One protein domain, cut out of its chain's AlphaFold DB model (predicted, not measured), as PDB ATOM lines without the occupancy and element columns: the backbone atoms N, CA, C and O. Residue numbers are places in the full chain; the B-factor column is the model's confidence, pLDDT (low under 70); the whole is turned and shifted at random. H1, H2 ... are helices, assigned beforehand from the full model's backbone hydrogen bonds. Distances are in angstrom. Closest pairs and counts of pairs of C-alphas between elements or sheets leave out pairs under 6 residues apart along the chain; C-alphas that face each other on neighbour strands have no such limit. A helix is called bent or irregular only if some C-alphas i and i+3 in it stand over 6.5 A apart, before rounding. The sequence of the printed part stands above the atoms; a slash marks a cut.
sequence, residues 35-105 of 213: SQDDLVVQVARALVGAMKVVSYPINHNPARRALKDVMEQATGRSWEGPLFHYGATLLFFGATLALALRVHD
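AT A GLANCE: This is residues 35 to 105 of the 213 residues of the protein "Aa_trans domain-containing protein" of Helicosporidium sp. ATCC 50920 (UniProt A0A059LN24). One long, kinked helix, H1, makes the length of a rod, and a shorter helix, H2, folds back after a short link and slants past it, touching it over a few residues. Residues 35 to 55 stick out at one end, and residues 94 to 105 also stand free. The printed part has 71 residues with two named helices, H1 then H2, and no named strand: all helix. It is only just extended, close to loose, with a radius of gyration of the C-alphas of 17.1 A and spans of 56 by 23 by 18 A.

HOW THE PARTS SIT: H1, residues 39 to 75, has a kink of 31 degrees near residue 57; it is neither bent nor irregular, but only just: C-alphas 54 and 57 are 6.4 A apart. H2, residues 82 to 102, touches H1 with residues 88 to 92 alone, and H1 touches H2 with residues 60 to 64 alone; the closest C-alphas of the two helices, those of Arg 64 and Ala 88, are 6.7 A apart. They run opposite ways at a steep tilt of 47 degrees. In H2 every O i to N i+4 pair is within hydrogen-bond range, in H1 30 of 33.

IN THESE COORDINATES: H1 is 52.8 A long from C-alpha 39 at (158.452, 106.329, 120.204); H2 is 30.1 A long, ending at C-alpha 102 at (157.740, 128.313, 102.180).

THE WHOLE: The C-alphas farthest apart, of Asp 37 and Gly 76, are 56.1 A apart. The printed part has no cut, and residues 79 to 80 are under pLDDT 70.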
ATOM      1  N   SER A  35     160.209 106.011 110.756       90.38
ATOM      2  CA  SER A  35     158.752 105.917 110.893       90.38
ATOM      3  C   SER A  35     158.200 106.942 111.893       90.38
ATOM      4  O   SER A  35     158.883 107.390 112.821       90.38
ATOM      5  N   GLN A  36     156.948 107.345 111.695       89.12
ATOM      6  CA  GLN A  36     156.249 108.197 112.652       89.12
ATOM      7  C   GLN A  36     155.828 107.427 113.904       89.12
ATOM      8  O   GLN A  36     155.748 108.046 114.955       89.12
ATOM      9  N   ASP A  37     155.678 106.105 113.831       92.31
ATOM     10  CA  ASP A  37     155.186 105.277 114.943       92.31
ATOM     11  C   ASP A  37     156.261 104.916 115.984       92.31
ATOM     12  O   ASP A  37     155.952 104.373 117.042       92.31
ATOM     13  N   ASP A  38     157.532 105.228 115.716       93.38
ATOM     14  CA  ASP A  38     158.632 104.929 116.634       93.38
ATOM     15  C   ASP A  38     158.706 105.963 117.770       93.38
ATOM     16  O   ASP A  38     159.041 107.136 117.560       93.38
ATOM     17  N   LEU A  39     158.430 105.508 118.995       94.69
ATOM     18  CA  LEU A  39     158.452 106.329 120.204       94.69
ATOM     19  C   LEU A  39     159.813 107.007 120.433       94.69
ATOM     20  O   LEU A  39     159.854 108.178 120.813       94.69
ATOM     21  N   VAL A  40     160.927 106.312 120.190       94.56
ATOM     22  CA  VAL A  40     162.277 106.851 120.433       94.56
ATOM     23  C   VAL A  40     162.551 108.019 119.490       94.56
ATOM     24  O   VAL A  40     163.051 109.069 119.902       94.56
ATOM     25  N   VAL A  41     162.160 107.871 118.226       93.62
ATOM     26  CA  VAL A  41     162.317 108.914 117.206       93.62
ATOM     27  C   VAL A  41     161.385 110.092 117.484       93.62
ATOM     28  O   VAL A  41     161.796 111.244 117.331       93.62
ATOM     29  N   GLN A  42     160.151 109.840 117.927       95.19
ATOM     30  CA  GLN A  42     159.237 110.906 118.342       95.19
ATOM     31  C   GLN A  42     159.805 111.716 119.513       95.19
ATOM     32  O   GLN A  42     159.795 112.949 119.459       95.19
ATOM     33  N   VAL A  43     160.378 111.052 120.523       96.12
ATOM     34  CA  VAL A  43     161.065 111.726 121.636       96.12
ATOM     35  C   VAL A  43     162.249 112.548 121.122       96.12
ATOM     36  O   VAL A  43     162.387 113.713 121.491       96.12
ATOM     37  N   ALA A  44     163.066 112.009 120.212       94.62
ATOM     38  CA  ALA A  44     164.174 112.754 119.614       94.62
ATOM     39  C   ALA A  44     163.698 114.010 118.855       94.62
ATOM     40  O   ALA A  44     164.266 115.091 119.030       94.62
ATOM     41  N   ARG A  45     162.621 113.905 118.060       94.69
ATOM     42  CA  ARG A  45     161.996 115.051 117.372       94.69
ATOM     43  C   ARG A  45     161.489 116.092 118.374       94.69
ATOM     44  O   ARG A  45     161.731 117.283 118.174       94.69
ATOM     45  N   ALA A  46     160.848 115.658 119.459       95.19
ATOM     46  CA  ALA A  46     160.365 116.544 120.516       95.19
ATOM     47  C   ALA A  46     161.519 117.286 121.212       95.19
ATOM     48  O   ALA A  46     161.438 118.498 121.402       95.19
ATOM     49  N   LEU A  47     162.623 116.596 121.517       96.38
ATOM     50  CA  LEU A  47     163.817 117.202 122.116       96.38
ATOM     51  C   LEU A  47     164.482 118.219 121.183       96.38
ATOM     52  O   LEU A  47     164.829 119.318 121.619       96.38
ATOM     53  N   VAL A  48     164.619 117.899 119.891       95.12
ATOM     54  CA  VAL A  48     165.128 118.855 118.895       95.12
ATOM     55  C   VAL A  48     164.196 120.064 118.791       95.12
ATOM     56  O   VAL A  48     164.677 121.197 118.766       95.12
ATOM     57  N   GLY A  49     162.879 119.853 118.790       95.25
ATOM     58  CA  GLY A  49     161.882 120.924 118.811       95.25
ATOM     59  C   GLY A  49     162.022 121.828 120.038       95.25
ATOM     60  O   GLY A  49     162.159 123.043 119.889       95.25
ATOM     61  N   ALA A  50     162.092 121.248 121.237       97.12
ATOM     62  CA  ALA A  50     162.301 121.980 122.485       97.12
ATOM     63  C   ALA A  50     163.614 122.782 122.463       97.12
ATOM     64  O   ALA A  50     163.628 123.967 122.802       97.12
ATOM     65  N   MET A  51     164.703 122.181 121.968       96.62
ATOM     66  CA  MET A  51     165.979 122.874 121.775       96.62
ATOM     67  C   MET A  51     165.824 124.088 120.850       96.62
ATOM     68  O   MET A  51     166.366 125.155 121.149       96.62
ATOM     69  N   LYS A  52     165.082 123.967 119.741       94.31
ATOM     70  CA  LYS A  52     164.835 125.092 118.824       94.31
ATOM     71  C   LYS A  52     163.974 126.184 119.460       94.31
ATOM     72  O   LYS A  52     164.312 127.353 119.287       94.31
ATOM     73  N   VAL A  53     162.948 125.825 120.236       95.00
ATOM     74  CA  VAL A  53     162.108 126.782 120.981       95.00
ATOM     75  C   VAL A  53     162.944 127.612 121.952       95.00
ATOM     76  O   VAL A  53     162.779 128.826 122.000       95.00
ATOM     77  N   VAL A  54     163.885 126.991 122.667       95.75
ATOM     78  CA  VAL A  54     164.795 127.705 123.579       95.75
ATOM     79  C   VAL A  54     165.855 128.506 122.814       95.75
ATOM     80  O   VAL A  54     166.191 129.624 123.195       95.75
ATOM     81  N   SER A  55     166.370 127.973 121.704       95.12
ATOM     82  CA  SER A  55     167.415 128.635 120.911       95.12
ATOM     83  C   SER A  55     166.912 129.884 120.182       95.12
ATOM     84  O   SER A  55     167.680 130.823 119.969       95.12
ATOM     85  N   TYR A  56     165.643 129.909 119.772       93.25
ATOM     86  CA  TYR A  56     165.064 131.025 119.024       93.25
ATOM     87  C   TYR A  56     165.162 132.379 119.762       93.25
ATOM     88  O   TYR A  56     165.786 133.291 119.216       93.25
ATOM     89  N   PRO A  57     164.658 132.544 121.004       90.81
ATOM     90  CA  PRO A  57     164.760 133.814 121.727       90.81
ATOM     91  C   PRO A  57     166.209 134.208 122.044       90.81
ATOM     92  O   PRO A  57     166.534 135.397 122.025       90.81
ATOM     93  N   ILE A  58     167.095 133.229 122.277       93.12
ATOM     94  CA  ILE A  58     168.526 133.475 122.523       93.12
ATOM     95  C   ILE A  58     169.171 134.138 121.299       93.12
ATOM     96  O   ILE A  58     169.879 135.134 121.447       93.12
ATOM     97  N   ASN A  59     168.885 133.633 120.096       92.94
ATOM     98  CA  ASN A  59     169.411 134.187 118.844       92.94
ATOM     99  C   ASN A  59     168.709 135.486 118.416       92.94
ATOM    100  O   ASN A  59     169.304 136.325 117.740       92.94
ATOM    101  N   HIS A  60     167.459 135.689 118.833       91.44
ATOM    102  CA  HIS A  60     166.682 136.881 118.487       91.44
ATOM    103  C   HIS A  60     167.242 138.165 119.113       91.44
ATOM    104  O   HIS A  60     167.231 139.228 118.492       91.44
ATOM    105  N   ASN A  61     167.763 138.088 120.340       90.00
ATOM    106  CA  ASN A  61     168.297 139.259 121.033       90.00
ATOM    107  C   ASN A  61     169.493 139.927 120.309       90.00
ATOM    108  O   ASN A  61     169.426 141.140 120.086       90.00
ATOM    109  N   PRO A  62     170.564 139.207 119.906       92.62
ATOM    110  CA  PRO A  62     171.641 139.802 119.117       92.62
ATOM    111  C   PRO A  62     171.185 140.218 117.712       92.62
ATOM    112  O   PRO A  62     171.626 141.262 117.243       92.62
ATOM    113  N   ALA A  63     170.263 139.488 117.072       91.44
ATOM    114  CA  ALA A  63     169.729 139.869 115.759       91.44
ATOM    115  C   ALA A  63     169.031 141.241 115.795       91.44
ATOM    116  O   ALA A  63     169.262 142.090 114.934       91.44
ATOM    117  N   ARG A  64     168.235 141.501 116.839       90.31
ATOM    118  CA  ARG A  64     167.592 142.804 117.050       90.31
ATOM    119  C   ARG A  64     168.604 143.923 117.304       90.31
ATOM    120  O   ARG A  64     168.403 145.026 116.807       90.31
ATOM    121  N   ARG A  65     169.667 143.657 118.073       90.00
ATOM    122  CA  ARG A  65     170.739 144.641 118.315       90.00
ATOM    123  C   ARG A  65     171.462 144.984 117.016       90.00
ATOM    124  O   ARG A  65     171.538 146.154 116.678       90.00
ATOM    125  N   ALA A  66     171.852 143.975 116.239       91.75
ATOM    126  CA  ALA A  66     172.473 144.181 114.936       91.75
ATOM    127  C   ALA A  66     171.571 144.986 113.983       91.75
ATOM    128  O   ALA A  66     172.052 145.877 113.292       91.75
ATOM    129  N   LEU A  67     170.256 144.727 113.976       90.62
ATOM    130  CA  LEU A  67     169.314 145.515 113.175       90.62
ATOM    131  C   LEU A  67     169.257 146.982 113.629       90.62
ATOM    132  O   LEU A  67     169.256 147.868 112.778       90.62
ATOM    133  N   LYS A  68     169.231 147.241 114.946       89.62
ATOM    134  CA  LYS A  68     169.296 148.604 115.496       89.62
ATOM    135  C   LYS A  68     170.571 149.300 115.015       89.62
ATOM    136  O   LYS A  68     170.470 150.345 114.384       89.62
ATOM    137  N   ASP A  69     171.730 148.677 115.217       90.62
ATOM    138  CA  ASP A  69     173.031 149.259 114.867       90.62
ATOM    139  C   ASP A  69     173.123 149.592 113.369       90.62
ATOM    140  O   ASP A  69     173.595 150.665 112.993       90.62
ATOM    141  N   VAL A  70     172.631 148.701 112.500       90.19
ATOM    142  CA  VAL A  70     172.596 148.927 111.047       90.19
ATOM    143  C   VAL A  70     171.656 150.079 110.684       90.19
ATOM    144  O   VAL A  70     172.008 150.918 109.856       90.19
ATOM    145  N   MET A  71     170.471 150.157 111.294       87.12
ATOM    146  CA  MET A  71     169.510 151.228 111.006       87.12
ATOM    147  C   MET A  71     169.976 152.595 111.511       87.12
ATOM    148  O   MET A  71     169.737 153.603 110.839       87.12
ATOM    149  N   GLU A  72     170.653 152.635 112.656       89.88
ATOM    150  CA  GLU A  72     171.258 153.852 113.201       89.88
ATOM    151  C   GLU A  72     172.400 154.343 112.312       89.88
ATOM    152  O   GLU A  72     172.428 155.523 111.961       89.88
ATOM    153  N   GLN A  73     173.272 153.440 111.852       89.06
ATOM    154  CA  GLN A  73     174.332 153.772 110.894       89.06
ATOM    155  C   GLN A  73     173.776 154.240 109.542       89.06
ATOM    156  O   GLN A  73     174.323 155.164 108.944       89.06
ATOM    157  N   ALA A  74     172.684 153.640 109.060       88.44
ATOM    158  CA  ALA A  74     172.091 153.988 107.769       88.44
ATOM    159  C   ALA A  74     171.274 155.293 107.797       88.44
ATOM    160  O   ALA A  74     171.259 156.030 106.815       88.44
ATOM    161  N   THR A  75     170.574 155.579 108.902       86.38
ATOM    162  CA  THR A  75     169.648 156.728 108.998       86.38
ATOM    163  C   THR A  75     170.260 157.919 109.743       86.38
ATOM    164  O   THR A  75     169.735 159.028 109.665       86.38
ATOM    165  N   GLY A  76     171.332 157.708 110.516       81.06
ATOM    166  CA  GLY A  76     171.926 158.727 111.391       81.06
ATOM    167  C   GLY A  76     171.016 159.167 112.546       81.06
ATOM    168  O   GLY A  76     171.268 160.190 113.178       81.06
ATOM    169  N   ARG A  77     169.932 158.427 112.811       79.56
ATOM    170  CA  ARG A  77     168.968 158.682 113.891       79.56
ATOM    171  C   ARG A  77     168.985 157.515 114.860       79.56
ATOM    172  O   ARG A  77     169.003 156.377 114.403       79.56
ATOM    173  N   SER A  78     168.929 157.794 116.160       76.12
ATOM    174  CA  SER A  78     168.770 156.763 117.182       76.12
ATOM    175  C   SER A  78     167.318 156.280 117.232       76.12
ATOM    176  O   SER A  78     166.374 157.073 117.301       76.12
ATOM    177  N   TRP A  79     167.123 154.964 117.163       69.12
ATOM    178  CA  TRP A  79     165.794 154.341 117.158       69.12
ATOM    179  C   TRP A  79     165.544 153.692 118.521       69.12
ATOM    180  O   TRP A  79     165.779 152.500 118.716       69.12
ATOM    181  N   GLU A  80     165.078 154.485 119.491       68.81
ATOM    182  CA  GLU A  80     164.929 154.040 120.894       68.81
ATOM    183  C   GLU A  80     163.473 153.908 121.370       68.81
ATOM    184  O   GLU A  80     163.187 153.866 122.564       68.81
ATOM    185  N   GLY A  81     162.518 153.801 120.443       77.94
ATOM    186  CA  GLY A  81     161.101 153.668 120.786       77.94
ATOM    187  C   GLY A  81     160.665 152.228 121.117       77.94
ATOM    188  O   GLY A  81     161.094 151.286 120.443       77.94
ATOM    189  N   PRO A  82     159.707 152.026 122.046       77.31
ATOM    190  CA  PRO A  82     159.099 150.711 122.287       77.31
ATOM    191  C   PRO A  82     158.421 150.157 121.024       77.31
ATOM    192  O   PRO A  82     158.452 148.953 120.776       77.31
ATOM    193  N   LEU A  83     157.888 151.038 120.168       80.75
ATOM    194  CA  LEU A  83     157.292 150.669 118.884       80.75
ATOM    195  C   LEU A  83     158.306 150.012 117.934       80.75
ATOM    196  O   LEU A  83     157.968 149.052 117.246       80.75
ATOM    197  N   PHE A  84     159.563 150.467 117.948       82.25
ATOM    198  CA  PHE A  84     160.637 149.849 117.172       82.25
ATOM    199  C   PHE A  84     160.964 148.446 117.697       82.25
ATOM    200  O   PHE A  84     161.159 147.519 116.916       82.25
ATOM    201  N   HIS A  85     160.968 148.254 119.018       84.12
ATOM    202  CA  HIS A  85     161.241 146.948 119.622       84.12
ATOM    203  C   HIS A  85     160.165 145.906 119.310       84.12
ATOM    204  O   HIS A  85     160.504 144.774 118.938       84.12
ATOM    205  N   TYR A  86     158.890 146.280 119.433       85.88
ATOM    206  CA  TYR A  86     157.781 145.403 119.058       85.88
ATOM    207  C   TYR A  86     157.754 145.164 117.546       85.88
ATOM    208  O   TYR A  86     157.652 144.013 117.122       85.88
ATOM    209  N   GLY A  87     157.948 146.214 116.741       88.81
ATOM    210  CA  GLY A  87     157.986 146.128 115.281       88.81
ATOM    211  C   GLY A  87     159.100 145.217 114.764       88.81
ATOM    212  O   GLY A  87     158.827 144.300 113.997       88.81
ATOM    213  N   ALA A  88     160.337 145.394 115.236       87.06
ATOM    214  CA  ALA A  88     161.468 144.547 114.855       87.06
ATOM    215  C   ALA A  88     161.234 143.081 115.251       87.06
ATOM    216  O   ALA A  88     161.514 142.171 114.477       87.06
ATOM    217  N   THR A  89     160.681 142.843 116.443       89.69
ATOM    218  CA  THR A  89     160.404 141.481 116.914       89.69
ATOM    219  C   THR A  89     159.326 140.801 116.078       89.69
ATOM    220  O   THR A  89     159.509 139.653 115.673       89.69
ATOM    221  N   LEU A  90     158.242 141.517 115.771       91.75
ATOM    222  CA  LEU A  90     157.168 141.018 114.918       91.75
ATOM    223  C   LEU A  90     157.649 140.788 113.482       91.75
ATOM    224  O   LEU A  90     157.277 139.789 112.875       91.75
ATOM    225  N   LEU A  91     158.518 141.659 112.966       92.06
ATOM    226  CA  LEU A  91     159.136 141.508 111.651       92.06
ATOM    227  C   LEU A  91     159.992 140.239 111.578       92.06
ATOM    228  O   LEU A  91     159.802 139.431 110.676       92.06
ATOM    229  N   PHE A  92     160.902 140.032 112.533       92.31
ATOM    230  CA  PHE A  92     161.745 138.832 112.585       92.31
ATOM    231  C   PHE A  92     160.921 137.552 112.762       92.31
ATOM    232  O   PHE A  92     161.181 136.552 112.087       92.31
ATOM    233  N   PHE A  93     159.906 137.580 113.629       93.19
ATOM    234  CA  PHE A  93     158.996 136.451 113.813       93.19
ATOM    235  C   PHE A  93     158.193 136.158 112.543       93.19
ATOM    236  O   PHE A  93     158.169 135.018 112.085       93.19
ATOM    237  N   GLY A  94     157.604 137.185 111.929       94.81
ATOM    238  CA  GLY A  94     156.858 137.069 110.679       94.81
ATOM    239  C   GLY A  94     157.728 136.562 109.529       94.81
ATOM    240  O   GLY A  94     157.307 135.666 108.803       94.81
ATOM    241  N   ALA A  95     158.961 137.058 109.402       93.25
ATOM    242  CA  ALA A  95     159.918 136.593 108.401       93.25
ATOM    243  C   ALA A  95     160.314 135.124 108.622       93.25
ATOM    244  O   ALA A  95     160.333 134.343 107.671       93.25
ATOM    245  N   THR A  96     160.570 134.725 109.873       92.94
ATOM    246  CA  THR A  96     160.890 133.328 110.214       92.94
ATOM    247  C   THR A  96     159.707 132.406 109.928       92.94
ATOM    248  O   THR A  96     159.890 131.340 109.342       92.94
ATOM    249  N   LEU A  97     158.488 132.819 110.288       93.25
ATOM    250  CA  LEU A  97     157.269 132.059 110.022       93.25
ATOM    251  C   LEU A  97     157.007 131.931 108.517       93.25
ATOM    252  O   LEU A  97     156.735 130.838 108.031       93.25
ATOM    253  N   ALA A  98     157.145 133.024 107.765       94.50
ATOM    254  CA  ALA A  98     157.006 133.008 106.314       94.50
ATOM    255  C   ALA A  98     158.026 132.060 105.666       94.50
ATOM    256  O   ALA A  98     157.659 131.275 104.794       94.50
ATOM    257  N   LEU A  99     159.284 132.080 106.123       91.19
ATOM    258  CA  LEU A  99     160.309 131.154 105.646       91.19
ATOM    259  C   LEU A  99     159.946 129.696 105.964       91.19
ATOM    260  O   LEU A  99     160.047 128.846 105.084       91.19
ATOM    261  N   ALA A 100     159.466 129.419 107.180       91.50
ATOM    262  CA  ALA A 100     159.056 128.079 107.604       91.50
ATOM    263  C   ALA A 100     157.861 127.528 106.803       91.50
ATOM    264  O   ALA A 100     157.787 126.325 106.570       91.50
ATOM    265  N   LEU A 101     156.943 128.395 106.360       93.06
ATOM    266  CA  LEU A 101     155.807 128.011 105.512       93.06
ATOM    267  C   LEU A 101     156.184 127.817 104.038       93.06
ATOM    268  O   LEU A 101     155.431 127.193 103.296       93.06
ATOM    269  N   ARG A 102     157.304 128.391 103.584       91.56
ATOM    270  CA  ARG A 102     157.740 128.313 102.180       91.56
ATOM    271  C   ARG A 102     158.786 127.237 101.938       91.56
ATOM    272  O   ARG A 102     158.812 126.666 100.853       91.56
ATOM    273  N   VAL A 103     159.662 126.985 102.908       89.44
ATOM    274  CA  VAL A 103     160.817 126.101 102.737       89.44
ATOM    275  C   VAL A 103     160.688 124.888 103.646       89.44
ATOM    276  O   VAL A 103     160.828 124.988 104.861       89.44
ATOM    277  N   HIS A 104     160.479 123.723 103.034       87.38
ATOM    278  CA  HIS A 104     160.406 122.439 103.737       87.38
ATOM    279  C   HIS A 104     161.720 121.636 103.693       87.38
ATOM    280  O   HIS A 104     161.835 120.622 104.379       87.38
ATOM    281  N   ASP A 105     162.727 122.093 102.937       89.56
ATOM    282  CA  ASP A 105     164.039 121.444 102.848       89.56
ATOM    283  C   ASP A 105     165.103 122.207 103.654       89.56
ATOM    284  O   ASP A 105     165.608 123.257 103.242       89.56
TER     285      ASP A 105